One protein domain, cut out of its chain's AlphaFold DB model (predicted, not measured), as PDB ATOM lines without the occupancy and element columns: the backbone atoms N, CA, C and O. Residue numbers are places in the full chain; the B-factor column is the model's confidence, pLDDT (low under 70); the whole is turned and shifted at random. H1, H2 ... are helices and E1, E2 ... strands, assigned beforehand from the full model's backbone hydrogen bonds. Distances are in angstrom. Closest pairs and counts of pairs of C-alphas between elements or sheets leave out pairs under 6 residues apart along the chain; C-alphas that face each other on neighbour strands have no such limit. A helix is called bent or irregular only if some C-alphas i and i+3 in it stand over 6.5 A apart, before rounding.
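What this domain is: This is residues 59 to 244 of the 244 residues of an uncharacterized protein of Candidatus Hydrogenedentes bacterium (UniProt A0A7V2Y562). A twisted sheet of five strands curls round one long helix, H1, while H4 runs along its opposite face. H2 and H3 pack on the sheet toward its E4 edge, and the end of H1 meets H3. The 186 printed residues hold four named helices and five named strands, along the chain H1 H2 H3 E1 E2 E3 E4 H4 E5; the sheet order is E4 E3 E2 E1 E5, antiparallel throughout, and the class is mixed, helices and strands. The whole is compact and rounded, with a radius of gyration of the C-alphas of 16.5 A and spans of 48 by 38 by 32 A.

Where its parts are: Begin with the sheet: find C-alpha 143 at (40.450, -60.300, -12.051), where E1 starts its 35.4 A run to residue 155. E2 is residues 164 to 175, 34.3 A; E3 is 178 to 189, 33.3 A, with a bend of 50 degrees at residue 185; E4 is 192 to 203, 28.2 A, with a bend of 76 degrees at residue 197. E5, residues 233 to 243, bends by 59 degrees at residue 236 and ends at C-alpha 243, (49.724, -53.748, -14.684). Look for H1 from C-alpha 59 at (56.103, -37.341, -11.127) to residue 79, 30.7 A. H2 is residues 94 to 107, H3 121 to 134, and H4 208 to 224, 25.5 A; H4 is irregular, with C-alphas 209 and 212 7.8 A apart.

How they stand to each other: E1 to E4 form a meander, each strand the antiparallel neighbour of the one before; look for N 150 and O 168 at 2.8 A between E1 and E2, N 182 and O 171 at 2.9 A between E2 and E3, and N 187 and O 194 at 2.8 A between E3 and E4. Edge strand E5 is the antiparallel neighbour of E1, with N 147 and O 242 within hydrogen-bond range at 2.8 A. There are three layers, with helices on both faces of the sheet: H1 and H3 on one, H2 and H4 on the other. H1 comes closest to E4 at the C-alphas of Ser 66 and Gln 192, 5.5 A. H4 lies over E2 and E1 at a height over the sheet of 7.7 A; its closest C-alphas to E1 are Ala 215 and Gly 148, 5.3 A. H3 lies over E4 and E3, with the C-alphas of Cys 121 and Asp 197 closest, 5.6 A. With residues 74 to 79 alone, H1 touches H3 at a steep tilt of 53 degrees; their closest C-alphas are Leu 78 and Leu 125, 5.6 A. H2 is on the sheet at a height of 9.1 A and is apart from H4. In H1, H2 and H3 every O i to N i+4 pair is within hydrogen-bond range; in H4, 11 of 13 are.

The domain as a whole: The C-alphas farthest apart, Ser 110 and Asp 177, are 49.9 A from each other. The printed part has no cut. The links H1 to H2 and H2 to H3 are long, and residues 224 to 229, of which 224 belongs to H4, stand free. Mean pLDDT of the printed part is 87.0; it is under 70 at residues 59 to 60, 82 to 87, 111 to 118 and 232.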
ATOM      1  N   LEU A  59      57.335 -37.706 -10.421       60.16
ATOM      2  CA  LEU A  59      56.103 -37.341 -11.127       60.16
ATOM      3  C   LEU A  59      55.454 -38.557 -11.817       60.16
ATOM      4  O   LEU A  59      54.239 -38.718 -11.757       60.16
ATOM      5  N   ARG A  60      56.261 -39.449 -12.413       65.81
ATOM      6  CA  ARG A  60      55.779 -40.661 -13.099       65.81
ATOM      7  C   ARG A  60      55.152 -41.649 -12.115       65.81
ATOM      8  O   ARG A  60      54.126 -42.230 -12.437       65.81
ATOM      9  N   ALA A  61      55.725 -41.792 -10.917       72.69
ATOM     10  CA  ALA A  61      55.178 -42.654  -9.867       72.69
ATOM     11  C   ALA A  61      53.769 -42.210  -9.428       72.69
ATOM     12  O   ALA A  61      52.858 -43.032  -9.401       72.69
ATOM     13  N   LYS A  62      53.564 -40.906  -9.180       81.81
ATOM     14  CA  LYS A  62      52.244 -40.352  -8.819       81.81
ATOM     15  C   LYS A  62      51.198 -40.500  -9.923       81.81
ATOM     16  O   LYS A  62      50.021 -40.710  -9.636       81.81
ATOM     17  N   ASP A  63      51.604 -40.374 -11.185       86.56
ATOM     18  CA  ASP A  63      50.687 -40.593 -12.302       86.56
ATOM     19  C   ASP A  63      50.307 -42.078 -12.434       86.56
ATOM     20  O   ASP A  63      49.122 -42.363 -12.586       86.56
ATOM     21  N   THR A  64      51.250 -43.019 -12.272       91.62
ATOM     22  CA  THR A  64      50.945 -44.462 -12.201       91.62
ATOM     23  C   THR A  64      49.999 -44.785 -11.043       91.62
ATOM     24  O   THR A  64      48.995 -45.453 -11.260       91.62
ATOM     25  N   GLU A  65      50.257 -44.279  -9.833       92.69
ATOM     26  CA  GLU A  65      49.394 -44.505  -8.661       92.69
ATOM     27  C   GLU A  65      47.956 -44.015  -8.905       92.69
ATOM     28  O   GLU A  65      46.988 -44.714  -8.604       92.69
ATOM     29  N   SER A  66      47.799 -42.845  -9.532       92.81
ATOM     30  CA  SER A  66      46.481 -42.327  -9.902       92.81
ATOM     31  C   SER A  66      45.787 -43.144 -10.999       92.81
ATOM     32  O   SER A  66      44.560 -43.101 -11.071       92.81
ATOM     33  N   ILE A  67      46.532 -43.846 -11.860       95.06
ATOM     34  CA  ILE A  67      45.977 -44.743 -12.885       95.06
ATOM     35  C   ILE A  67      45.539 -46.063 -12.252       95.06
ATOM     36  O   ILE A  67      44.438 -46.520 -12.548       95.06
ATOM     37  N   LEU A  68      46.341 -46.625 -11.340       94.62
ATOM     38  CA  LEU A  68      45.967 -47.791 -10.533       94.62
ATOM     39  C   LEU A  68      44.661 -47.512  -9.777       94.62
ATOM     40  O   LEU A  68      43.684 -48.231  -9.949       94.62
ATOM     41  N   ARG A  69      44.597 -46.398  -9.030       93.88
ATOM     42  CA  ARG A  69      43.411 -45.994  -8.257       93.88
ATOM     43  C   ARG A  69      42.162 -45.812  -9.134       93.88
ATOM     44  O   ARG A  69      41.077 -46.232  -8.742       93.88
ATOM     45  N   MET A  70      42.318 -45.225 -10.325       95.12
ATOM     46  CA  MET A  70      41.246 -45.095 -11.323       95.12
ATOM     47  C   MET A  70      40.772 -46.469 -11.824       95.12
ATOM     48  O   MET A  70      39.576 -46.745 -11.823       95.12
ATOM     49  N   ALA A  71      41.703 -47.331 -12.236       95.69
ATOM     50  CA  ALA A  71      41.416 -48.641 -12.809       95.69
ATOM     51  C   ALA A  71      40.770 -49.603 -11.797       95.69
ATOM     52  O   ALA A  71      39.764 -50.232 -12.126       95.69
ATOM     53  N   SER A  72      41.286 -49.667 -10.564       94.06
ATOM     54  CA  SER A  72      40.667 -50.419  -9.466       94.06
ATOM     55  C   SER A  72      39.258 -49.907  -9.177       94.06
ATOM     56  O   SER A  72      38.328 -50.702  -9.188       94.06
ATOM     57  N   GLY A  73      39.064 -48.587  -9.047       93.31
ATOM     58  CA  GLY A  73      37.739 -48.005  -8.807       93.31
ATOM     59  C   GLY A  73      36.708 -48.368  -9.883       93.31
ATOM     60  O   GLY A  73      35.591 -48.751  -9.555       93.31
ATOM     61  N   VAL A  74      37.089 -48.334 -11.166       94.00
ATOM     62  CA  VAL A  74      36.217 -48.776 -12.273       94.00
ATOM     63  C   VAL A  74      35.898 -50.274 -12.186       94.00
ATOM     64  O   VAL A  74      34.768 -50.678 -12.464       94.00
ATOM     65  N   PHE A  75      36.862 -51.106 -11.786       94.69
ATOM     66  CA  PHE A  75      36.660 -52.550 -11.643       94.69
ATOM     67  C   PHE A  75      35.784 -52.914 -10.433       94.69
ATOM     68  O   PHE A  75      34.912 -53.778 -10.531       94.69
ATOM     69  N   ASP A  76      35.955 -52.216  -9.313       92.88
ATOM     70  CA  ASP A  76      35.134 -52.380  -8.114       92.88
ATOM     71  C   ASP A  76      33.696 -51.900  -8.368       92.88
ATOM     72  O   ASP A  76      32.739 -52.588  -8.003       92.88
ATOM     73  N   ALA A  77      33.524 -50.784  -9.088       91.69
ATOM     74  CA  ALA A  77      32.219 -50.308  -9.546       91.69
ATOM     75  C   ALA A  77      31.505 -51.345 -10.431       91.69
ATOM     76  O   ALA A  77      30.326 -51.623 -10.199       91.69
ATOM     77  N   LEU A  78      32.220 -51.954 -11.386       92.50
ATOM     78  CA  LEU A  78      31.718 -53.027 -12.255       92.50
ATOM     79  C   LEU A  78      31.262 -54.262 -11.460       92.50
ATOM     80  O   LEU A  78      30.227 -54.843 -11.783       92.50
ATOM     81  N   LYS A  79      32.027 -54.682 -10.445       91.62
ATOM     82  CA  LYS A  79      31.686 -55.845  -9.606       91.62
ATOM     83  C   LYS A  79      30.545 -55.548  -8.633       91.62
ATOM     84  O   LYS A  79      29.778 -56.448  -8.301       91.62
ATOM     85  N   SER A  80      30.407 -54.302  -8.185       87.44
ATOM     86  CA  SER A  80      29.320 -53.883  -7.299       87.44
ATOM     87  C   SER A  80      27.941 -54.010  -7.961       87.44
ATOM     88  O   SER A  80      27.792 -53.904  -9.175       87.44
ATOM     89  N   ASN A  81      26.883 -54.122  -7.156       74.50
ATOM     90  CA  ASN A  81      25.501 -54.006  -7.645       74.50
ATOM     91  C   ASN A  81      25.059 -52.533  -7.827       74.50
ATOM     92  O   ASN A  81      23.866 -52.253  -7.932       74.50
ATOM     93  N   GLY A  82      25.990 -51.571  -7.791       63.69
ATOM     94  CA  GLY A  82      25.685 -50.141  -7.664       63.69
ATOM     95  C   GLY A  82      25.099 -49.753  -6.297       63.69
ATOM     96  O   GLY A  82      24.509 -48.686  -6.171       63.69
ATOM     97  N   SER A  83      25.235 -50.618  -5.287       54.19
ATOM     98  CA  SER A  83      24.728 -50.442  -3.917       54.19
ATOM     99  C   SER A  83      25.787 -49.854  -2.971       54.19
ATOM    100  O   SER A  83      25.942 -50.310  -1.840       54.19
ATOM    101  N   GLY A  84      26.558 -48.888  -3.463       54.84
ATOM    102  CA  GLY A  84      27.616 -48.186  -2.742       54.84
ATOM    103  C   GLY A  84      27.789 -46.775  -3.304       54.84
ATOM    104  O   GLY A  84      27.169 -46.437  -4.313       54.84
ATOM    105  N   ASP A  85      28.612 -45.963  -2.644       54.75
ATOM    106  CA  ASP A  85      28.948 -44.608  -3.097       54.75
ATOM    107  C   ASP A  85      29.500 -44.664  -4.541       54.75
ATOM    108  O   ASP A  85      30.435 -45.439  -4.781       54.75
ATOM    109  N   PRO A  86      28.916 -43.947  -5.529       58.44
ATOM    110  CA  PRO A  86      29.391 -43.982  -6.911       58.44
ATOM    111  C   PRO A  86      30.866 -43.599  -6.944       58.44
ATOM    112  O   PRO A  86      31.239 -42.487  -6.575       58.44
ATOM    113  N   THR A  87      31.705 -44.550  -7.361       66.69
ATOM    114  CA  THR A  87      33.153 -44.487  -7.148       66.69
ATOM    115  C   THR A  87      33.709 -43.155  -7.629       66.69
ATOM    116  O   THR A  87      33.510 -42.797  -8.791       66.69
ATOM    117  N   SER A  88      34.431 -42.447  -6.755       82.12
ATOM    118  CA  SER A  88      34.891 -41.058  -6.948       82.12
ATOM    119  C   SER A  88      35.747 -40.816  -8.200       82.12
ATOM    120  O   SER A  88      36.003 -39.674  -8.575       82.12
ATOM    121  N   VAL A  89      36.154 -41.896  -8.869       88.25
ATOM    122  CA  VAL A  89      36.811 -41.923 -10.177       88.25
ATOM    123  C   VAL A  89      35.864 -41.606 -11.343       88.25
ATOM    124  O   VAL A  89      36.359 -41.279 -12.408       88.25
ATOM    125  N   CYS A  90      34.537 -41.692 -11.200       91.50
ATOM    126  CA  CYS A  90      33.566 -41.415 -12.270       91.50
ATOM    127  C   CYS A  90      33.058 -39.957 -12.238       91.50
ATOM    128  O   CYS A  90      32.790 -39.399 -11.172       91.50
ATOM    129  N   ALA A  91      32.872 -39.350 -13.415       90.12
ATOM    130  CA  ALA A  91      32.457 -37.951 -13.592       90.12
ATOM    131  C   ALA A  91      31.053 -37.586 -13.067       90.12
ATOM    132  O   ALA A  91      30.783 -36.409 -12.832       90.12
ATOM    133  N   ASP A  92      30.169 -38.571 -12.908       87.31
ATOM    134  CA  ASP A  92      28.796 -38.441 -12.399       87.31
ATOM    135  C   ASP A  92      28.685 -38.629 -10.871       87.31
ATOM    136  O   ASP A  92      27.634 -38.339 -10.299       87.31
ATOM    137  N   SER A  93      29.762 -39.045 -10.194       89.19
ATOM    138  CA  SER A  93      29.867 -38.990  -8.729       89.19
ATOM    139  C   SER A  93      29.959 -37.539  -8.236       89.19
ATOM    140  O   SER A  93      30.492 -36.675  -8.935       89.19
ATOM    141  N   GLU A  94      29.502 -37.241  -7.013       89.81
ATOM    142  CA  GLU A  94      29.591 -35.873  -6.470       89.81
ATOM    143  C   GLU A  94      31.051 -35.391  -6.370       89.81
ATOM    144  O   GLU A  94      31.364 -34.259  -6.755       89.81
ATOM    145  N   ALA A  95      31.953 -36.271  -5.923       90.50
ATOM    146  CA  ALA A  95      33.384 -36.001  -5.820       90.50
ATOM    147  C   ALA A  95      34.030 -35.761  -7.197       90.50
ATOM    148  O   ALA A  95      34.715 -34.753  -7.390       90.50
ATOM    149  N   GLY A  96      33.766 -36.632  -8.178       90.56
ATOM    150  CA  GLY A  96      34.254 -36.475  -9.549       90.56
ATOM    151  C   GLY A  96      33.722 -35.200 -10.204       90.56
ATOM    152  O   GLY A  96      34.494 -34.424 -10.767       90.56
ATOM    153  N   ALA A  97      32.431 -34.904 -10.038       89.44
ATOM    154  CA  ALA A  97      31.812 -33.674 -10.520       89.44
ATOM    155  C   ALA A  97      32.341 -32.414  -9.807       89.44
ATOM    156  O   ALA A  97      32.364 -31.335 -10.401       89.44
ATOM    157  N   ALA A  98      32.757 -32.490  -8.538       91.12
ATOM    158  CA  ALA A  98      33.434 -31.388  -7.848       91.12
ATOM    159  C   ALA A  98      34.844 -31.142  -8.412       91.12
ATOM    160  O   ALA A  98      35.164 -30.009  -8.776       91.12
ATOM    161  N   LEU A  99      35.645 -32.202  -8.570       92.19
ATOM    162  CA  LEU A  99      36.995 -32.131  -9.138       92.19
ATOM    163  C   LEU A  99      36.986 -31.628 -10.590       92.19
ATOM    164  O   LEU A  99      37.778 -30.753 -10.939       92.19
ATOM    165  N   LEU A 100      36.050 -32.109 -11.416       89.94
ATOM    166  CA  LEU A 100      35.861 -31.641 -12.793       89.94
ATOM    167  C   LEU A 100      35.443 -30.170 -12.854       89.94
ATOM    168  O   LEU A 100      35.975 -29.434 -13.680       89.94
ATOM    169  N   ARG A 101      34.542 -29.710 -11.970       89.81
ATOM    170  CA  ARG A 101      34.130 -28.294 -11.912       89.81
ATOM    171  C   ARG A 101      35.276 -27.361 -11.533       89.81
ATOM    172  O   ARG A 101      35.319 -26.248 -12.048       89.81
ATOM    173  N   GLU A 102      36.175 -27.767 -10.638       92.00
ATOM    174  CA  GLU A 102      37.341 -26.947 -10.280       92.00
ATOM    175  C   GLU A 102      38.377 -26.927 -11.409       92.00
ATOM    176  O   GLU A 102      38.872 -25.871 -11.805       92.00
ATOM    177  N   ASP A 103      38.642 -28.092 -11.996       91.25
ATOM    178  CA  ASP A 103      39.550 -28.233 -13.126       91.25
ATOM    179  C   ASP A 103      39.031 -27.497 -14.383       91.25
ATOM    180  O   ASP A 103      39.811 -26.858 -15.086       91.25
ATOM    181  N   ASP A 104      37.715 -27.460 -14.621       89.69
ATOM    182  CA  ASP A 104      37.087 -26.683 -15.702       89.69
ATOM    183  C   ASP A 104      37.333 -25.168 -15.568       89.69
ATOM    184  O   ASP A 104      37.646 -24.517 -16.568       89.69
ATOM    185  N   LYS A 105      37.239 -24.593 -14.354       90.62
ATOM    186  CA  LYS A 105      37.521 -23.156 -14.112       90.62
ATOM    187  C   LYS A 105      38.948 -22.782 -14.510       90.62
ATOM    188  O   LYS A 105      39.193 -21.676 -14.982       90.62
ATOM    189  N   ARG A 106      39.889 -23.703 -14.286       91.06
ATOM    190  CA  ARG A 106      41.305 -23.557 -14.632       91.06
ATOM    191  C   ARG A 106      41.520 -23.719 -16.137       91.06
ATOM    192  O   ARG A 106      42.188 -22.894 -16.761       91.06
ATOM    193  N   LEU A 107      40.940 -24.765 -16.725       88.88
ATOM    194  CA  LEU A 107      41.162 -25.142 -18.119       88.88
ATOM    195  C   LEU A 107      40.492 -24.212 -19.138       88.88
ATOM    196  O   LEU A 107      41.071 -24.021 -20.205       88.88
ATOM    197  N   PHE A 108      39.315 -23.642 -18.857       86.88
ATOM    198  CA  PHE A 108      38.494 -22.946 -19.861       86.88
ATOM    199  C   PHE A 108      38.357 -21.433 -19.624       86.88
ATOM    200  O   PHE A 108      38.322 -20.950 -18.497       86.88
ATOM    201  N   LYS A 109      38.259 -20.665 -20.717       85.88
ATOM    202  CA  LYS A 109      38.318 -19.188 -20.709       85.88
ATOM    203  C   LYS A 109      37.084 -18.483 -20.142       85.88
ATOM    204  O   LYS A 109      37.201 -17.373 -19.637       85.88
ATOM    205  N   SER A 110      35.905 -19.086 -20.297       71.25
ATOM    206  CA  SER A 110      34.602 -18.521 -19.879       71.25
ATOM    207  C   SER A 110      33.428 -19.445 -20.216       71.25
ATOM    208  O   SER A 110      32.432 -19.502 -19.496       71.25
ATOM    209  N   ARG A 111      33.525 -20.166 -21.340       58.50
ATOM    210  CA  ARG A 111      32.436 -20.980 -21.887       58.50
ATOM    211  C   ARG A 111      32.399 -22.358 -21.225       58.50
ATOM    212  O   ARG A 111      33.184 -23.236 -21.586       58.50
ATOM    213  N   LYS A 112      31.453 -22.520 -20.290       54.53
ATOM    214  CA  LYS A 112      31.048 -23.804 -19.689       54.53
ATOM    215  C   LYS A 112      30.884 -24.879 -20.783       54.53
ATOM    216  O   LYS A 112      30.342 -24.538 -21.841       54.53
ATOM    217  N   PRO A 113      31.301 -26.139 -20.548       53.66
ATOM    218  CA  PRO A 113      31.004 -27.240 -21.459       53.66
ATOM    219  C   PRO A 113      29.506 -27.318 -21.769       53.66
ATOM    220  O   PRO A 113      28.664 -27.042 -20.906       53.66
ATOM    221  N   ALA A 114      29.167 -27.683 -23.005       51.19
ATOM    222  CA  ALA A 114      27.790 -27.984 -23.375       51.19
ATOM    223  C   ALA A 114      27.217 -29.101 -22.486       51.19
ATOM    224  O   ALA A 114      27.930 -30.041 -22.137       51.19
ATOM    225  N   ALA A 115      25.931 -28.997 -22.134       46.84
ATOM    226  CA  ALA A 115      25.233 -30.070 -21.433       46.84
ATOM    227  C   ALA A 115      25.295 -31.344 -22.286       46.84
ATOM    228  O   ALA A 115      24.986 -31.311 -23.479       46.84
ATOM    229  N   ASP A 116      25.769 -32.427 -21.680       59.25
ATOM    230  CA  ASP A 116      26.206 -33.603 -22.413       59.25
ATOM    231  C   ASP A 116      25.089 -34.635 -22.553       59.25
ATOM    232  O   ASP A 116      24.462 -35.013 -21.569       59.25
ATOM    233  N   ASN A 117      24.884 -35.127 -23.774       58.75
ATOM    234  CA  ASN A 117      23.949 -36.217 -24.063       58.75
ATOM    235  C   ASN A 117      24.609 -37.602 -23.882       58.75
ATOM    236  O   ASN A 117      24.117 -38.599 -24.415       58.75
ATOM    237  N   ARG A 118      25.750 -37.673 -23.181       66.44
ATOM    238  CA  ARG A 118      26.379 -38.930 -22.764       66.44
ATOM    239  C   ARG A 118      25.527 -39.664 -21.732       66.44
ATOM    240  O   ARG A 118      24.883 -39.060 -20.877       66.44
ATOM    241  N   ARG A 119      25.624 -40.991 -21.774       74.56
ATOM    242  CA  ARG A 119      25.224 -41.866 -20.673       74.56
ATOM    243  C   ARG A 119      26.152 -41.621 -19.465       74.56
ATOM    244  O   ARG A 119      27.364 -41.552 -19.670       74.56
ATOM    245  N   PRO A 120      25.633 -41.507 -18.228       85.38
ATOM    246  CA  PRO A 120      26.461 -41.409 -17.027       85.38
ATOM    247  C   PRO A 120      27.407 -42.614 -16.863       85.38
ATOM    248  O   PRO A 120      27.035 -43.747 -17.174       85.38
ATOM    249  N   CYS A 121      28.616 -42.376 -16.345       88.00
ATOM    250  CA  CYS A 121      29.671 -43.376 -16.122       88.00
ATOM    251  C   CYS A 121      29.142 -44.622 -15.387       88.00
ATOM    252  O   CYS A 121      29.348 -45.754 -15.832       88.00
ATOM    253  N   MET A 122      28.362 -44.418 -14.321       88.44
ATOM    254  CA  MET A 122      27.773 -45.490 -13.516       88.44
ATOM    255  C   MET A 122      26.605 -46.209 -14.213       88.44
ATOM    256  O   MET A 122      26.370 -47.389 -13.949       88.44
ATOM    257  N   GLU A 123      25.879 -45.552 -15.125       89.44
ATOM    258  CA  GLU A 123      24.858 -46.215 -15.953       89.44
ATOM    259  C   GLU A 123      25.516 -47.099 -17.023       89.44
ATOM    260  O   GLU A 123      25.083 -48.234 -17.229       89.44
ATOM    261  N   SER A 124      26.600 -46.633 -17.654       89.62
ATOM    262  CA  SER A 124      27.393 -47.446 -18.585       89.62
ATOM    263  C   SER A 124      28.011 -48.666 -17.909       89.62
ATOM    264  O   SER A 124      27.906 -49.771 -18.441       89.62
ATOM    265  N   LEU A 125      28.604 -48.503 -16.721       91.75
ATOM    266  CA  LEU A 125      29.174 -49.624 -15.970       91.75
ATOM    267  C   LEU A 125      28.100 -50.633 -15.540       91.75
ATOM    268  O   LEU A 125      28.330 -51.836 -15.658       91.75
ATOM    269  N   ARG A 126      26.902 -50.176 -15.144       91.69
ATOM    270  CA  ARG A 126      25.761 -51.069 -14.876       91.69
ATOM    271  C   ARG A 126      25.329 -51.841 -16.130       91.69
ATOM    272  O   ARG A 126      25.173 -53.055 -16.057       91.69
ATOM    273  N   ALA A 127      25.201 -51.174 -17.278       91.44
ATOM    274  CA  ALA A 127      24.825 -51.827 -18.535       91.44
ATOM    275  C   ALA A 127      25.871 -52.861 -19.003       91.44
ATOM    276  O   ALA A 127      25.510 -53.936 -19.480       91.44
ATOM    277  N   ILE A 128      27.167 -52.575 -18.824       92.88
ATOM    278  CA  ILE A 128      28.260 -53.522 -19.102       92.88
ATOM    279  C   ILE A 128      28.206 -54.718 -18.141       92.88
ATOM    280  O   ILE A 128      28.293 -55.862 -18.585       92.88
ATOM    281  N   ARG A 129      28.011 -54.474 -16.839       94.19
ATOM    282  CA  ARG A 129      27.842 -55.514 -15.813       94.19
ATOM    283  C   ARG A 129      26.680 -56.453 -16.156       94.19
ATOM    284  O   ARG A 129      26.838 -57.670 -16.105       94.19
ATOM    285  N   GLU A 130      25.527 -55.901 -16.531       93.50
ATOM    286  CA  GLU A 130      24.345 -56.664 -16.953       93.50
ATOM    287  C   GLU A 130      24.610 -57.482 -18.227       93.50
ATOM    288  O   GLU A 130      24.270 -58.664 -18.269       93.50
ATOM    289  N   ALA A 131      25.268 -56.907 -19.240       92.94
ATOM    290  CA  ALA A 131      25.646 -57.631 -20.457       92.94
ATOM    291  C   ALA A 131      26.579 -58.821 -20.161       92.94
ATOM    292  O   ALA A 131      26.307 -59.936 -20.603       92.94
ATOM    293  N   LEU A 132      27.622 -58.615 -19.350       93.38
ATOM    294  CA  LEU A 132      28.565 -59.665 -18.951       93.38
ATOM    295  C   LEU A 132      27.875 -60.790 -18.161       93.38
ATOM    296  O   LEU A 132      28.104 -61.966 -18.441       93.38
ATOM    297  N   MET A 133      26.977 -60.463 -17.226       94.56
ATOM    298  CA  MET A 133      26.199 -61.486 -16.512       94.56
ATOM    299  C   MET A 133      25.265 -62.271 -17.444       94.56
ATOM    300  O   MET A 133      25.134 -63.484 -17.286       94.56
ATOM    301  N   ASN A 134      24.660 -61.617 -18.441       93.88
ATOM    302  CA  ASN A 134      23.828 -62.279 -19.452       93.88
ATOM    303  C   ASN A 134      24.638 -63.198 -20.393       93.88
ATOM    304  O   ASN A 134      24.085 -64.162 -20.919       93.88
ATOM    305  N   GLU A 135      25.943 -62.956 -20.568       92.69
ATOM    306  CA  GLU A 135      26.885 -63.883 -21.226       92.69
ATOM    307  C   GLU A 135      27.414 -65.000 -20.295       92.69
ATOM    308  O   GLU A 135      28.220 -65.830 -20.716       92.69
ATOM    309  N   GLY A 136      26.968 -65.059 -19.033       95.12
ATOM    310  CA  GLY A 136      27.401 -66.066 -18.056       95.12
ATOM    311  C   GLY A 136      28.759 -65.775 -17.402       95.12
ATOM    312  O   GLY A 136      29.416 -66.690 -16.898       95.12
ATOM    313  N   ILE A 137      29.210 -64.518 -17.413       94.81
ATOM    314  CA  ILE A 137      30.478 -64.109 -16.799       94.81
ATOM    315  C   ILE A 137      30.290 -63.872 -15.296       94.81
ATOM    316  O   ILE A 137      29.519 -63.009 -14.876       94.81
ATOM    317  N   VAL A 138      31.035 -64.625 -14.481       94.62
ATOM    318  CA  VAL A 138      31.001 -64.535 -13.013       94.62
ATOM    319  C   VAL A 138      31.980 -63.453 -12.553       94.62
ATOM    320  O   VAL A 138      33.177 -63.696 -12.372       94.62
ATOM    321  N   LEU A 139      31.484 -62.224 -12.402       93.69
ATOM    322  CA  LEU A 139      32.299 -61.038 -12.114       93.69
ATOM    323  C   LEU A 139      33.015 -61.117 -10.758       93.69
ATOM    324  O   LEU A 139      34.094 -60.550 -10.590       93.69
ATOM    325  N   GLU A 140      32.489 -61.890  -9.812       93.25
ATOM    326  CA  GLU A 140      33.115 -62.216  -8.530       93.25
ATOM    327  C   GLU A 140      34.481 -62.891  -8.736       93.25
ATOM    328  O   GLU A 140      35.445 -62.540  -8.054       93.25
ATOM    329  N   GLN A 141      34.581 -63.786  -9.726       94.25
ATOM    330  CA  GLN A 141      35.806 -64.507 -10.095       94.25
ATOM    331  C   GLN A 141      36.719 -63.701 -11.029       94.25
ATOM    332  O   GLN A 141      37.909 -64.012 -11.134       94.25
ATOM    333  N   ALA A 142      36.186 -62.667 -11.688       96.06
ATOM    334  CA  ALA A 142      36.941 -61.820 -12.603       96.06
ATOM    335  C   ALA A 142      38.074 -61.060 -11.890       96.06
ATOM    336  O   ALA A 142      37.901 -60.569 -10.765       96.06
ATOM    337  N   ARG A 143      39.222 -60.932 -12.568       96.50
ATOM    338  CA  ARG A 143      40.450 -60.300 -12.051       96.50
ATOM    339  C   ARG A 143      40.925 -59.182 -12.983       96.50
ATOM    340  O   ARG A 143      41.016 -59.442 -14.185       96.50
ATOM    341  N   PRO A 144      41.265 -57.983 -12.478       96.81
ATOM    342  CA  PRO A 144      41.914 -56.965 -13.295       96.81
ATOM    343  C   PRO A 144      43.344 -57.423 -13.620       96.81
ATOM    344  O   PRO A 144      43.916 -58.216 -12.876       96.81
ATOM    345  N   LEU A 145      43.903 -56.961 -14.740       97.19
ATOM    346  CA  LEU A 145      45.242 -57.367 -15.199       97.19
ATOM    347  C   LEU A 145      46.118 -56.183 -15.621       97.19
ATOM    348  O   LEU A 145      47.310 -56.160 -15.323       97.19
ATOM    349  N   ALA A 146      45.550 -55.206 -16.333       97.38
ATOM    350  CA  ALA A 146      46.260 -53.986 -16.714       97.38
ATOM    351  C   ALA A 146      45.305 -52.866 -17.147       97.38
ATOM    352  O   ALA A 146      44.211 -53.128 -17.642       97.38
ATOM    353  N   PHE A 147      45.764 -51.617 -17.087       97.00
ATOM    354  CA  PHE A 147      45.267 -50.541 -17.942       97.00
ATOM    355  C   PHE A 147      46.254 -50.301 -19.093       97.00
ATOM    356  O   PHE A 147      47.448 -50.101 -18.861       97.00
ATOM    357  N   GLY A 148      45.767 -50.300 -20.336       95.19
ATOM    358  CA  GLY A 148      46.594 -50.086 -21.528       95.19
ATOM    359  C   GLY A 148      45.933 -49.153 -22.540       95.19
ATOM    360  O   GLY A 148      44.757 -49.317 -22.868       95.19
ATOM    361  N   GLY A 149      46.684 -48.179 -23.053       93.06
ATOM    362  CA  GLY A 149      46.164 -47.162 -23.964       93.06
ATOM    363  C   GLY A 149      47.130 -46.005 -24.206       93.06
ATOM    364  O   GLY A 149      48.335 -46.204 -24.375       93.06
ATOM    365  N   VAL A 150      46.589 -44.787 -24.233       91.44
ATOM    366  CA  VAL A 150      47.296 -43.563 -24.622       91.44
ATOM    367  C   VAL A 150      47.114 -42.473 -23.567       91.44
ATOM    368  O   VAL A 150      45.985 -42.149 -23.202       91.44
ATOM    369  N   GLU A 151      48.212 -41.858 -23.121       92.44
ATOM    370  CA  GLU A 151      48.176 -40.520 -22.511       92.44
ATOM    371  C   GLU A 151      48.373 -39.464 -23.603       92.44
ATOM    372  O   GLU A 151      49.303 -39.574 -24.402       92.44
ATOM    373  N   ALA A 152      47.578 -38.391 -23.593       90.38
ATOM    374  CA  ALA A 152      47.815 -37.212 -24.424       90.38
ATOM    375  C   ALA A 152      47.548 -35.897 -23.673       90.38
ATOM    376  O   ALA A 152      46.822 -35.852 -22.676       90.38
ATOM    377  N   ARG A 153      48.103 -34.791 -24.190       89.81
ATOM    378  CA  ARG A 153      47.608 -33.442 -23.886       89.81
ATOM    379  C   ARG A 153      46.674 -32.967 -24.991       89.81
ATOM    380  O   ARG A 153      46.993 -33.133 -26.166       89.81
ATOM    381  N   ILE A 154      45.554 -32.358 -24.619       86.69
ATOM    382  CA  ILE A 154      44.494 -31.927 -25.540       86.69
ATOM    383  C   ILE A 154      44.307 -30.419 -25.388       86.69
ATOM    384  O   ILE A 154      44.211 -29.922 -24.265       86.69
ATOM    385  N   PHE A 155      44.307 -29.687 -26.506       84.38
ATOM    386  CA  PHE A 155      44.225 -28.227 -26.498       84.38
ATOM    387  C   PHE A 155      43.452 -27.649 -27.685       84.38
ATOM    388  O   PHE A 155      43.859 -27.823 -28.841       84.38
ATOM    389  N   ASP A 156      42.396 -26.897 -27.371       83.50
ATOM    390  CA  ASP A 156      41.729 -25.949 -28.264       83.50
ATOM    391  C   ASP A 156      42.101 -24.509 -27.868       83.50
ATOM    392  O   ASP A 156      41.754 -24.023 -26.790       83.50
ATOM    393  N   ALA A 157      42.791 -23.808 -28.767       86.00
ATOM    394  CA  ALA A 157      43.242 -22.439 -28.544       86.00
ATOM    395  C   ALA A 157      42.093 -21.416 -28.453       86.00
ATOM    396  O   ALA A 157      42.270 -20.374 -27.818       86.00
ATOM    397  N   ALA A 158      40.926 -21.691 -29.046       83.75
ATOM    398  CA  ALA A 158      39.788 -20.772 -29.016       83.75
ATOM    399  C   ALA A 158      39.140 -20.694 -27.622       83.75
ATOM    400  O   ALA A 158      38.612 -19.650 -27.242       83.75
ATOM    401  N   THR A 159      39.209 -21.774 -26.840       81.56
ATOM    402  CA  THR A 159      38.361 -21.961 -25.651       81.56
ATOM    403  C   THR A 159      39.126 -22.302 -24.374       81.56
ATOM    404  O   THR A 159      38.662 -21.957 -23.284       81.56
ATOM    405  N   MET A 160      40.312 -22.905 -24.484       86.19
ATOM    406  CA  MET A 160      41.125 -23.320 -23.341       86.19
ATOM    407  C   MET A 160      42.206 -22.290 -22.989       86.19
ATOM    408  O   MET A 160      42.789 -21.649 -23.868       86.19
ATOM    409  N   ASN A 161      42.492 -22.162 -21.694       89.94
ATOM    410  CA  ASN A 161      43.653 -21.458 -21.143       89.94
ATOM    411  C   ASN A 161      44.926 -22.302 -21.309       89.94
ATOM    412  O   ASN A 161      45.967 -21.792 -21.716       89.94
ATOM    413  N   GLU A 162      44.831 -23.604 -21.028       90.44
ATOM    414  CA  GLU A 162      45.949 -24.546 -21.094       90.44
ATOM    415  C   GLU A 162      45.513 -25.942 -21.568       90.44
ATOM    416  O   GLU A 162      44.328 -26.252 -21.656       90.44
ATOM    417  N   ALA A 163      46.481 -26.803 -21.886       89.00
ATOM    418  CA  ALA A 163      46.221 -28.132 -22.433       89.00
ATOM    419  C   ALA A 163      45.945 -29.177 -21.334       89.00
ATOM    420  O   ALA A 163      46.870 -29.562 -20.605       89.00
ATOM    421  N   ALA A 164      44.714 -29.688 -21.261       89.62
ATOM    422  CA  ALA A 164      44.323 -30.763 -20.344       89.62
ATOM    423  C   ALA A 164      45.143 -32.046 -20.586       89.62
ATOM    424  O   ALA A 164      45.519 -32.325 -21.724       89.62
ATOM    425  N   ARG A 165      45.407 -32.842 -19.540       92.44
ATOM    426  CA  ARG A 165      45.916 -34.226 -19.675       92.44
ATOM    427  C   ARG A 165      44.732 -35.189 -19.679       92.44
ATOM    428  O   ARG A 165      43.855 -35.076 -18.821       92.44
ATOM    429  N   SER A 166      44.728 -36.137 -20.606       91.25
ATOM    430  CA  SER A 166      43.671 -37.138 -20.736       91.25
ATOM    431  C   SER A 166      44.250 -38.509 -21.079       91.25
ATOM    432  O   SER A 166      45.314 -38.604 -21.699       91.25
ATOM    433  N   LEU A 167      43.548 -39.552 -20.639       91.81
ATOM    434  CA  LEU A 167      43.810 -40.948 -20.961       91.81
ATOM    435  C   LEU A 167      42.668 -41.492 -21.812       91.81
ATOM    436  O   LEU A 167      41.510 -41.226 -21.503       91.81
ATOM    437  N   THR A 168      42.991 -42.321 -22.796       90.88
ATOM    438  CA  THR A 168      42.019 -43.124 -23.549       90.88
ATOM    439  C   THR A 168      42.602 -44.519 -23.727       90.88
ATOM    440  O   THR A 168      43.770 -44.653 -24.094       90.88
ATOM    441  N   GLY A 169      41.837 -45.563 -23.418       92.88
ATOM    442  CA  GLY A 169      42.354 -46.929 -23.434       92.88
ATOM    443  C   GLY A 169      41.362 -47.949 -22.901       92.88
ATOM    444  O   GLY A 169      40.176 -47.656 -22.752       92.88
ATOM    445  N   ALA A 170      41.874 -49.139 -22.593       95.44
ATOM    446  CA  ALA A 170      41.092 -50.219 -22.017       95.44
ATOM    447  C   ALA A 170      41.632 -50.667 -20.651       95.44
ATOM    448  O   ALA A 170      42.842 -50.818 -20.453       95.44
ATOM    449  N   LEU A 171      40.703 -50.917 -19.728       96.88
ATOM    450  CA  LEU A 171      40.917 -51.720 -18.528       96.88
ATOM    451  C   LEU A 171      40.756 -53.197 -18.910       96.88
ATOM    452  O   LEU A 171      39.653 -53.639 -19.229       96.88
ATOM    453  N   TYR A 172      41.860 -53.938 -18.897       97.25
ATOM    454  CA  TYR A 172      41.909 -55.360 -19.218       97.25
ATOM    455  C   TYR A 172      41.680 -56.210 -17.969       97.25
ATOM    456  O   TYR A 172      42.308 -55.984 -16.929       97.25
ATOM    457  N   PHE A 173      40.820 -57.217 -18.094       97.38
ATOM    458  CA  PHE A 173      40.504 -58.166 -17.030       97.38
ATOM    459  C   PHE A 173      40.300 -59.579 -17.597       97.38
ATOM    460  O   PHE A 173      39.907 -59.733 -18.754       97.38
ATOM    461  N   SER A 174      40.555 -60.615 -16.797       96.62
ATOM    462  CA  SER A 174      40.212 -61.999 -17.147       96.62
ATOM    463  C   SER A 174      38.976 -62.484 -16.401       96.62
ATOM    464  O   SER A 174      38.774 -62.159 -15.231       96.62
ATOM    465  N   ALA A 175      38.157 -63.288 -17.081       94.75
ATOM    466  CA  ALA A 175      37.041 -64.031 -16.501       94.75
ATOM    467  C   ALA A 175      36.730 -65.267 -17.363       94.75
ATOM    468  O   ALA A 175      36.793 -65.188 -18.590       94.75
ATOM    469  N   ASN A 176      36.386 -66.399 -16.738       90.69
ATOM    470  CA  ASN A 176      36.108 -67.678 -17.416       90.69
ATOM    471  C   ASN A 176      37.192 -68.046 -18.465       90.69
ATOM    472  O   ASN A 176      36.870 -68.338 -19.615       90.69
ATOM    473  N   ASP A 177      38.472 -67.918 -18.088       87.88
ATOM    474  CA  ASP A 177      39.679 -68.107 -18.925       87.88
ATOM    475  C   ASP A 177      39.765 -67.266 -20.218       87.88
ATOM    476  O   ASP A 177      40.646 -67.468 -21.055       87.88
ATOM    477  N   ARG A 178      38.895 -66.259 -20.368       91.69
ATOM    478  CA  ARG A 178      38.881 -65.306 -21.487       91.69
ATOM    479  C   ARG A 178      39.339 -63.924 -21.025       91.69
ATOM    480  O   ARG A 178      39.102 -63.520 -19.886       91.69
ATOM    481  N   LEU A 179      39.993 -63.199 -21.928       94.75
ATOM    482  CA  LEU A 179      40.413 -61.813 -21.733       94.75
ATOM    483  C   LEU A 179      39.320 -60.859 -22.235       94.75
ATOM    484  O   LEU A 179      38.759 -61.070 -23.310       94.75
ATOM    485  N   TYR A 180      39.064 -59.794 -21.483       95.31
ATOM    486  CA  TYR A 180      38.129 -58.721 -21.822       95.31
ATOM    487  C   TYR A 180      38.793 -57.353 -21.641       95.31
ATOM    488  O   TYR A 180      39.761 -57.221 -20.890       95.31
ATOM    489  N   GLY A 181      38.270 -56.335 -22.324       95.06
ATOM    490  CA  GLY A 181      38.724 -54.948 -22.225       95.06
ATOM    491  C   GLY A 181      37.550 -53.972 -22.161       95.06
ATOM    492  O   GLY A 181      36.729 -53.945 -23.077       95.06
ATOM    493  N   ILE A 182      37.490 -53.167 -21.095       94.44
ATOM    494  CA  ILE A 182      36.502 -52.091 -20.903       94.44
ATOM    495  C   ILE A 182      37.094 -50.789 -21.430       94.44
ATOM    496  O   ILE A 182      38.081 -50.305 -20.877       94.44
ATOM    497  N   GLU A 183      36.503 -50.227 -22.481       92.81
ATOM    498  CA  GLU A 183      36.997 -49.004 -23.121       92.81
ATOM    499  C   GLU A 183      36.464 -47.755 -22.412       92.81
ATOM    500  O   GLU A 183      35.251 -47.595 -22.232       92.81
ATOM    501  N   LEU A 184      37.386 -46.876 -22.010       92.81
ATOM    502  CA  LEU A 184      37.095 -45.676 -21.228       92.81
ATOM    503  C   LEU A 184      38.022 -44.506 -21.574       92.81
ATOM    504  O   LEU A 184      39.121 -44.678 -22.116       92.81
ATOM    505  N   THR A 185      37.600 -43.298 -21.199       92.00
ATOM    506  CA  THR A 185      38.432 -42.087 -21.260       92.00
ATOM    507  C   THR A 185      38.359 -41.310 -19.949       92.00
ATOM    508  O   THR A 185      37.309 -41.245 -19.312       92.00
ATOM    509  N   ALA A 186      39.477 -40.714 -19.538       93.19
ATOM    510  CA  ALA A 186      39.615 -40.008 -18.267       93.19
ATOM    511  C   ALA A 186      40.375 -38.682 -18.417       93.19
ATOM    512  O   ALA A 186      41.165 -38.501 -19.350       93.19
ATOM    513  N   ARG A 187      40.186 -37.757 -17.469       92.75
ATOM    514  CA  ARG A 187      40.877 -36.458 -17.394       92.75
ATOM    515  C   ARG A 187      41.651 -36.319 -16.086       92.75
ATOM    516  O   ARG A 187      41.142 -36.679 -15.026       92.75
ATOM    517  N   ARG A 188      42.875 -35.784 -16.148       93.81
ATOM    518  CA  ARG A 188      43.682 -35.485 -14.954       93.81
ATOM    519  C   ARG A 188      43.089 -34.271 -14.240       93.81
ATOM    520  O   ARG A 188      43.223 -33.160 -14.744       93.81
ATOM    521  N   CYS A 189      42.488 -34.482 -13.076       91.81
ATOM    522  CA  CYS A 189      41.919 -33.422 -12.245       91.81
ATOM    523  C   CYS A 189      42.720 -33.375 -10.938       91.81
ATOM    524  O   CYS A 189      42.608 -34.273 -10.106       91.81
ATOM    525  N   GLY A 190      43.590 -32.372 -10.787       90.31
ATOM    526  CA  GLY A 190      44.533 -32.318  -9.663       90.31
ATOM    527  C   GLY A 190      45.483 -33.525  -9.637       90.31
ATOM    528  O   GLY A 190      46.193 -33.783 -10.612       90.31
ATOM    529  N   ASP A 191      45.499 -34.259  -8.521       90.56
ATOM    530  CA  ASP A 191      46.277 -35.490  -8.331       90.56
ATOM    531  C   ASP A 191      45.543 -36.768  -8.777       90.56
ATOM    532  O   ASP A 191      46.157 -37.840  -8.780       90.56
ATOM    533  N   GLN A 192      44.285 -36.675  -9.234       93.19
ATOM    534  CA  GLN A 192      43.427 -37.818  -9.589       93.19
ATOM    535  C   GLN A 192      43.096 -37.893 -11.093       93.19
ATOM    536  O   GLN A 192      43.376 -36.971 -11.869       93.19
ATOM    537  N   TYR A 193      42.557 -39.032 -11.531       94.06
ATOM    538  CA  TYR A 193      42.053 -39.254 -12.888       94.06
ATOM    539  C   TYR A 193      40.558 -39.550 -12.807       94.06
ATOM    540  O   TYR A 193      40.162 -40.510 -12.150       94.06
ATOM    541  N   ILE A 194      39.751 -38.717 -13.468       93.88
ATOM    542  CA  ILE A 194      38.289 -38.818 -13.467       93.88
ATOM    543  C   ILE A 194      37.822 -39.310 -14.835       93.88
ATOM    544  O   ILE A 194      38.044 -38.645 -15.848       93.88
ATOM    545  N   VAL A 195      37.206 -40.487 -14.856       93.50
ATOM    546  CA  VAL A 195      36.593 -41.154 -16.005       93.50
ATOM    547  C   VAL A 195      35.387 -40.343 -16.467       93.50
ATOM    548  O   VAL A 195      34.432 -40.148 -15.719       93.50
ATOM    549  N   LEU A 196      35.452 -39.851 -17.704       89.69
ATOM    550  CA  LEU A 196      34.414 -39.022 -18.322       89.69
ATOM    551  C   LEU A 196      33.356 -39.857 -19.047       89.69
ATOM    552  O   LEU A 196      32.224 -39.410 -19.203       89.69
ATOM    553  N   ASP A 197      33.758 -41.017 -19.566       88.38
ATOM    554  CA  ASP A 197      32.957 -41.854 -20.456       88.38
ATOM    555  C   ASP A 197      33.466 -43.302 -20.391       88.38
ATOM    556  O   ASP A 197      34.677 -43.539 -20.300       88.38
ATOM    557  N   VAL A 198      32.533 -44.248 -20.467       89.94
ATOM    558  CA  VAL A 198      32.761 -45.692 -20.599       89.94
ATOM    559  C   VAL A 198      31.732 -46.174 -21.616       89.94
ATOM    560  O   VAL A 198      30.533 -46.024 -21.384       89.94
ATOM    561  N   TRP A 199      32.171 -46.718 -22.750       85.50
ATOM    562  CA  TRP A 199      31.272 -46.965 -23.893       85.50
ATOM    563  C   TRP A 199      31.247 -48.409 -24.389       85.50
ATOM    564  O   TRP A 199      30.415 -48.735 -25.236       85.50
ATOM    565  N   ASN A 200      32.149 -49.273 -23.915       84.25
ATOM    566  CA  ASN A 200      32.305 -50.610 -24.481       84.25
ATOM    567  C   ASN A 200      32.929 -51.601 -23.495       84.25
ATOM    568  O   ASN A 200      33.740 -51.225 -22.649       84.25
ATOM    569  N   CYS A 201      32.610 -52.878 -23.674       90.44
ATOM    570  CA  CYS A 201      33.351 -53.993 -23.106       90.44
ATOM    571  C   CYS A 201      33.358 -55.123 -24.133       90.44
ATOM    572  O   CYS A 201      32.295 -55.624 -24.499       90.44
ATOM    573  N   LEU A 202      34.542 -55.510 -24.608       88.25
ATOM    574  CA  LEU A 202      34.700 -56.550 -25.627       88.25
ATOM    575  C   LEU A 202      35.575 -57.698 -25.118       88.25
ATOM    576  O   LEU A 202      36.508 -57.444 -24.351       88.25
ATOM    577  N   PRO A 203      35.342 -58.943 -25.579       91.62
ATOM    578  CA  PRO A 203      36.365 -59.976 -25.516       91.62
ATOM    579  C   PRO A 203      37.575 -59.545 -26.357       91.62
ATOM    580  O   PRO A 203      37.426 -58.945 -27.423       91.62
ATOM    581  N   VAL A 204      38.775 -59.857 -25.881       91.94
ATOM    582  CA  VAL A 204      40.037 -59.469 -26.518       91.94
ATOM    583  C   VAL A 204      40.716 -60.710 -27.086       91.94
ATOM    584  O   VAL A 204      40.991 -61.667 -26.366       91.94
ATOM    585  N   GLU A 205      41.026 -60.680 -28.381       89.75
ATOM    586  CA  GLU A 205      41.731 -61.754 -29.091       89.75
ATOM    587  C   GLU A 205      43.248 -61.696 -28.807       89.75
ATOM    588  O   GLU A 205      44.066 -61.336 -29.656       89.75
ATOM    589  N   ALA A 206      43.616 -61.985 -27.557       86.94
ATOM    590  CA  ALA A 206      44.987 -62.112 -27.063       86.94
ATOM    591  C   ALA A 206      45.009 -62.994 -25.799       86.94
ATOM    592  O   ALA A 206      44.036 -63.009 -25.042       86.94
ATOM    593  N   ALA A 207      46.113 -63.701 -25.533       89.31
ATOM    594  CA  ALA A 207      46.280 -64.368 -24.243       89.31
ATOM    595  C   ALA A 207      46.587 -63.333 -23.138       89.31
ATOM    596  O   ALA A 207      47.123 -62.262 -23.435       89.31
ATOM    597  N   PRO A 208      46.337 -63.636 -21.847       87.94
ATOM    598  CA  PRO A 208      46.685 -62.736 -20.743       87.94
ATOM    599  C   PRO A 208      48.174 -62.351 -20.652       87.94
ATOM    600  O   PRO A 208      48.500 -61.317 -20.078       87.94
ATOM    601  N   ALA A 209      49.079 -63.143 -21.237       89.69
ATOM    602  CA  ALA A 209      50.501 -62.804 -21.344       89.69
ATOM    603  C   ALA A 209      50.800 -61.741 -22.426       89.69
ATOM    604  O   ALA A 209      51.791 -61.024 -22.327       89.69
ATOM    605  N   ASP A 210      49.932 -61.601 -23.434       93.31
ATOM    606  CA  ASP A 210      50.150 -60.755 -24.616       93.31
ATOM    607  C   ASP A 210      49.531 -59.349 -24.487       93.31
ATOM    608  O   ASP A 210      49.527 -58.586 -25.458       93.31
ATOM    609  N   ILE A 211      48.977 -58.986 -23.322       93.94
ATOM    610  CA  ILE A 211      48.185 -57.750 -23.154       93.94
ATOM    611  C   ILE A 211      49.017 -56.498 -23.461       93.94
ATOM    612  O   ILE A 211      48.514 -55.593 -24.127       93.94
ATOM    613  N   GLU A 212      50.291 -56.439 -23.054       94.75
ATOM    614  CA  GLU A 212      51.144 -55.290 -23.393       94.75
ATOM    615  C   GLU A 212      51.371 -55.186 -24.909       94.75
ATOM    616  O   GLU A 212      51.228 -54.105 -25.481       94.75
ATOM    617  N   ALA A 213      51.622 -56.311 -25.586       93.44
ATOM    618  CA  ALA A 213      51.779 -56.347 -27.038       93.44
ATOM    619  C   ALA A 213      50.467 -56.002 -27.774       93.44
ATOM    620  O   ALA A 213      50.501 -55.400 -28.848       93.44
ATOM    621  N   HIS A 214      49.303 -56.350 -27.215       91.44
ATOM    622  CA  HIS A 214      47.999 -55.917 -27.725       91.44
ATOM    623  C   HIS A 214      47.801 -54.400 -27.546       91.44
ATOM    624  O   HIS A 214      47.425 -53.710 -28.497       91.44
ATOM    625  N   ALA A 215      48.100 -53.858 -26.361       90.88
ATOM    626  CA  ALA A 215      48.007 -52.426 -26.078       90.88
ATOM    627  C   ALA A 215      48.976 -51.597 -26.945       90.88
ATOM    628  O   ALA A 215      48.613 -50.522 -27.422       90.88
ATOM    629  N   GLU A 216      50.174 -52.117 -27.224       91.94
ATOM    630  CA  GLU A 216      51.123 -51.531 -28.173       91.94
ATOM    631  C   GLU A 216      50.568 -51.490 -29.604       91.94
ATOM    632  O   GLU A 216      50.619 -50.435 -30.238       91.94
ATOM    633  N   ARG A 217      49.946 -52.575 -30.093       89.81
ATOM    634  CA  ARG A 217      49.281 -52.570 -31.411       89.81
ATOM    635  C   ARG A 217      48.179 -51.506 -31.497       89.81
ATOM    636  O   ARG A 217      48.106 -50.802 -32.503       89.81
ATOM    637  N   ARG A 218      47.377 -51.318 -30.439       87.44
ATOM    638  CA  ARG A 218      46.376 -50.229 -30.374       87.44
ATOM    639  C   ARG A 218      47.010 -48.832 -30.354       87.44
ATOM    640  O   ARG A 218      46.475 -47.918 -30.977       87.44
ATOM    641  N   TYR A 219      48.150 -48.650 -29.688       87.94
ATOM    642  CA  TYR A 219      48.865 -47.368 -29.677       87.94
ATOM    643  C   TYR A 219      49.482 -47.015 -31.040       87.94
ATOM    644  O   TYR A 219      49.394 -45.865 -31.472       87.94
ATOM    645  N   GLU A 220      50.058 -47.978 -31.760       88.00
ATOM    646  CA  GLU A 220      50.579 -47.714 -33.107       88.00
ATOM    647  C   GLU A 220      49.453 -47.514 -34.137       88.00
ATOM    648  O   GLU A 220      49.597 -46.671 -35.024       88.00
ATOM    649  N   GLN A 221      48.285 -48.155 -33.966       84.56
ATOM    650  CA  GLN A 221      47.080 -47.784 -34.719       84.56
ATOM    651  C   GLN A 221      46.684 -46.319 -34.459       84.56
ATOM    652  O   GLN A 221      46.558 -45.555 -35.415       84.56
ATOM    653  N   PHE A 222      46.563 -45.900 -33.192       84.00
ATOM    654  CA  PHE A 222      46.274 -44.504 -32.821       84.00
ATOM    655  C   PHE A 222      47.252 -43.515 -33.481       84.00
ATOM    656  O   PHE A 222      46.860 -42.436 -33.919       84.00
ATOM    657  N   ARG A 223      48.541 -43.870 -33.579       83.94
ATOM    658  CA  ARG A 223      49.566 -43.027 -34.221       83.94
ATOM    659  C   ARG A 223      49.446 -42.942 -35.744       83.94
ATOM    660  O   ARG A 223      49.954 -41.978 -36.315       83.94
ATOM    661  N   GLY A 224      48.820 -43.925 -36.388       81.38
ATOM    662  CA  GLY A 224      48.546 -43.924 -37.827       81.38
ATOM    663  C   GLY A 224      47.321 -43.095 -38.229       81.38
ATOM    664  O   GLY A 224      47.119 -42.848 -39.418       81.38
ATOM    665  N   GLU A 225      46.501 -42.657 -37.271       79.38
ATOM    666  CA  GLU A 225      45.230 -41.986 -37.546       79.38
ATOM    667  C   GLU A 225      45.411 -40.469 -37.774       79.38
ATOM    668  O   GLU A 225      45.916 -39.757 -36.902       79.38
ATOM    669  N   PRO A 226      44.990 -39.927 -38.936       73.62
ATOM    670  CA  PRO A 226      45.104 -38.500 -39.212       73.62
ATOM    671  C   PRO A 226      44.053 -37.701 -38.430       73.62
ATOM    672  O   PRO A 226      42.852 -37.944 -38.557       73.62
ATOM    673  N   ALA A 227      44.505 -36.696 -37.676       71.56
ATOM    674  CA  ALA A 227      43.625 -35.719 -37.031       71.56
ATOM    675  C   ALA A 227      42.788 -34.962 -38.078       71.56
ATOM    676  O   ALA A 227      43.312 -34.538 -39.116       71.56
ATOM    677  N   LYS A 228      41.491 -34.775 -37.820       71.00
ATOM    678  CA  LYS A 228      40.569 -34.179 -38.797       71.00
ATOM    679  C   LYS A 228      40.515 -32.652 -38.688       71.00
ATOM    680  O   LYS A 228      40.756 -32.086 -37.621       71.00
ATOM    681  N   PRO A 229      40.122 -31.952 -39.770       72.56
ATOM    682  CA  PRO A 229      39.812 -30.528 -39.706       72.56
ATOM    683  C   PRO A 229      38.748 -30.228 -38.639       72.56
ATOM    684  O   PRO A 229      37.686 -30.846 -38.629       72.56
ATOM    685  N   GLY A 230      39.037 -29.264 -37.761       72.94
ATOM    686  CA  GLY A 230      38.162 -28.878 -36.648       72.94
ATOM    687  C   GLY A 230      38.410 -29.627 -35.332       72.94
ATOM    688  O   GLY A 230      37.784 -29.282 -34.332       72.94
ATOM    689  N   GLU A 231      39.322 -30.604 -35.290       72.19
ATOM    690  CA  GLU A 231      39.676 -31.308 -34.052       72.19
ATOM    691  C   GLU A 231      40.786 -30.553 -33.262       72.19
ATOM    692  O   GLU A 231      41.757 -30.074 -33.856       72.19
ATOM    693  N   PRO A 232      40.673 -30.420 -31.921       69.81
ATOM    694  CA  PRO A 232      41.679 -29.887 -31.019       69.81
ATOM    695  C   PRO A 232      43.002 -30.606 -31.167       69.81
ATOM    696  O   PRO A 232      43.085 -31.806 -31.432       69.81
ATOM    697  N   SER A 233      44.068 -29.865 -30.912       78.12
ATOM    698  CA  SER A 233      45.398 -30.397 -31.112       78.12
ATOM    699  C   SER A 233      45.761 -31.423 -30.034       78.12
ATOM    700  O   SER A 233      45.970 -31.084 -28.867       78.12
ATOM    701  N   ILE A 234      45.888 -32.684 -30.453       82.62
ATOM    702  CA  ILE A 234      46.577 -33.728 -29.693       82.62
ATOM    703  C   ILE A 234      48.058 -33.341 -29.631       82.62
ATOM    704  O   ILE A 234      48.701 -33.117 -30.661       82.62
ATOM    705  N   LYS A 235      48.625 -33.244 -28.430       83.69
ATOM    706  CA  LYS A 235      50.038 -32.926 -28.197       83.69
ATOM    707  C   LYS A 235      50.673 -33.986 -27.307       83.69
ATOM    708  O   LYS A 235      50.142 -34.321 -26.251       83.69
ATOM    709  N   ARG A 236      51.867 -34.439 -27.703       87.88
ATOM    710  CA  ARG A 236      52.696 -35.408 -26.961       87.88
ATOM    711  C   ARG A 236      51.932 -36.699 -26.575       87.88
ATOM    712  O   ARG A 236      51.947 -37.039 -25.393       87.88
ATOM    713  N   PRO A 237      51.264 -37.396 -27.520       88.88
ATOM    714  CA  PRO A 237      50.697 -38.712 -27.233       88.88
ATOM    715  C   PRO A 237      51.800 -39.692 -26.810       88.88
ATOM    716  O   PRO A 237      52.940 -39.584 -27.272       88.88
ATOM    717  N   ARG A 238      51.471 -40.619 -25.911       90.75
ATOM    718  CA  ARG A 238      52.400 -41.581 -25.304       90.75
ATOM    719  C   ARG A 238      51.715 -42.918 -25.058       90.75
ATOM    720  O   ARG A 238      50.608 -42.931 -24.522       90.75
ATOM    721  N   ARG A 239      52.410 -44.023 -25.358       92.50
ATOM    722  CA  ARG A 239      52.008 -45.377 -24.949       92.50
ATOM    723  C   ARG A 239      51.902 -45.414 -23.429       92.50
ATOM    724  O   ARG A 239      52.839 -45.011 -22.736       92.50
ATOM    725  N   LEU A 240      50.783 -45.915 -22.926       93.06
ATOM    726  CA  LEU A 240      50.570 -46.182 -21.514       93.06
ATOM    727  C   LEU A 240      50.266 -47.667 -21.330       93.06
ATOM    728  O   LEU A 240      49.374 -48.208 -21.980       93.06
ATOM    729  N   PHE A 241      50.999 -48.301 -20.424       95.50
ATOM    730  CA  PHE A 241      50.717 -49.636 -19.921       95.50
ATOM    731  C   PHE A 241      51.014 -49.647 -18.420       95.50
ATOM    732  O   PHE A 241      52.063 -49.156 -17.996       95.50
ATOM    733  N   VAL A 242      50.061 -50.130 -17.626       96.19
ATOM    734  CA  VAL A 242      50.124 -50.195 -16.162       96.19
ATOM    735  C   VAL A 242      49.506 -51.531 -15.737       96.19
ATOM    736  O   VAL A 242      48.296 -51.676 -15.900       96.19
ATOM    737  N   PRO A 243      50.282 -52.512 -15.239       96.19
ATOM    738  CA  PRO A 243      49.724 -53.748 -14.684       96.19
ATOM    739  C   PRO A 243      48.941 -53.468 -13.392       96.19
ATOM    740  O   PRO A 243      49.199 -52.459 -12.730       96.19
ATOM    741  N   LEU A 244      47.996 -54.350 -13.058       92.31
ATOM    742  CA  LEU A 244      47.096 -54.273 -11.896       92.31
ATOM    743  C   LEU A 244      47.259 -55.493 -10.977       92.31
ATOM    744  O   LEU A 244      47.582 -56.577 -11.509       92.31
TER     745      LEU A 244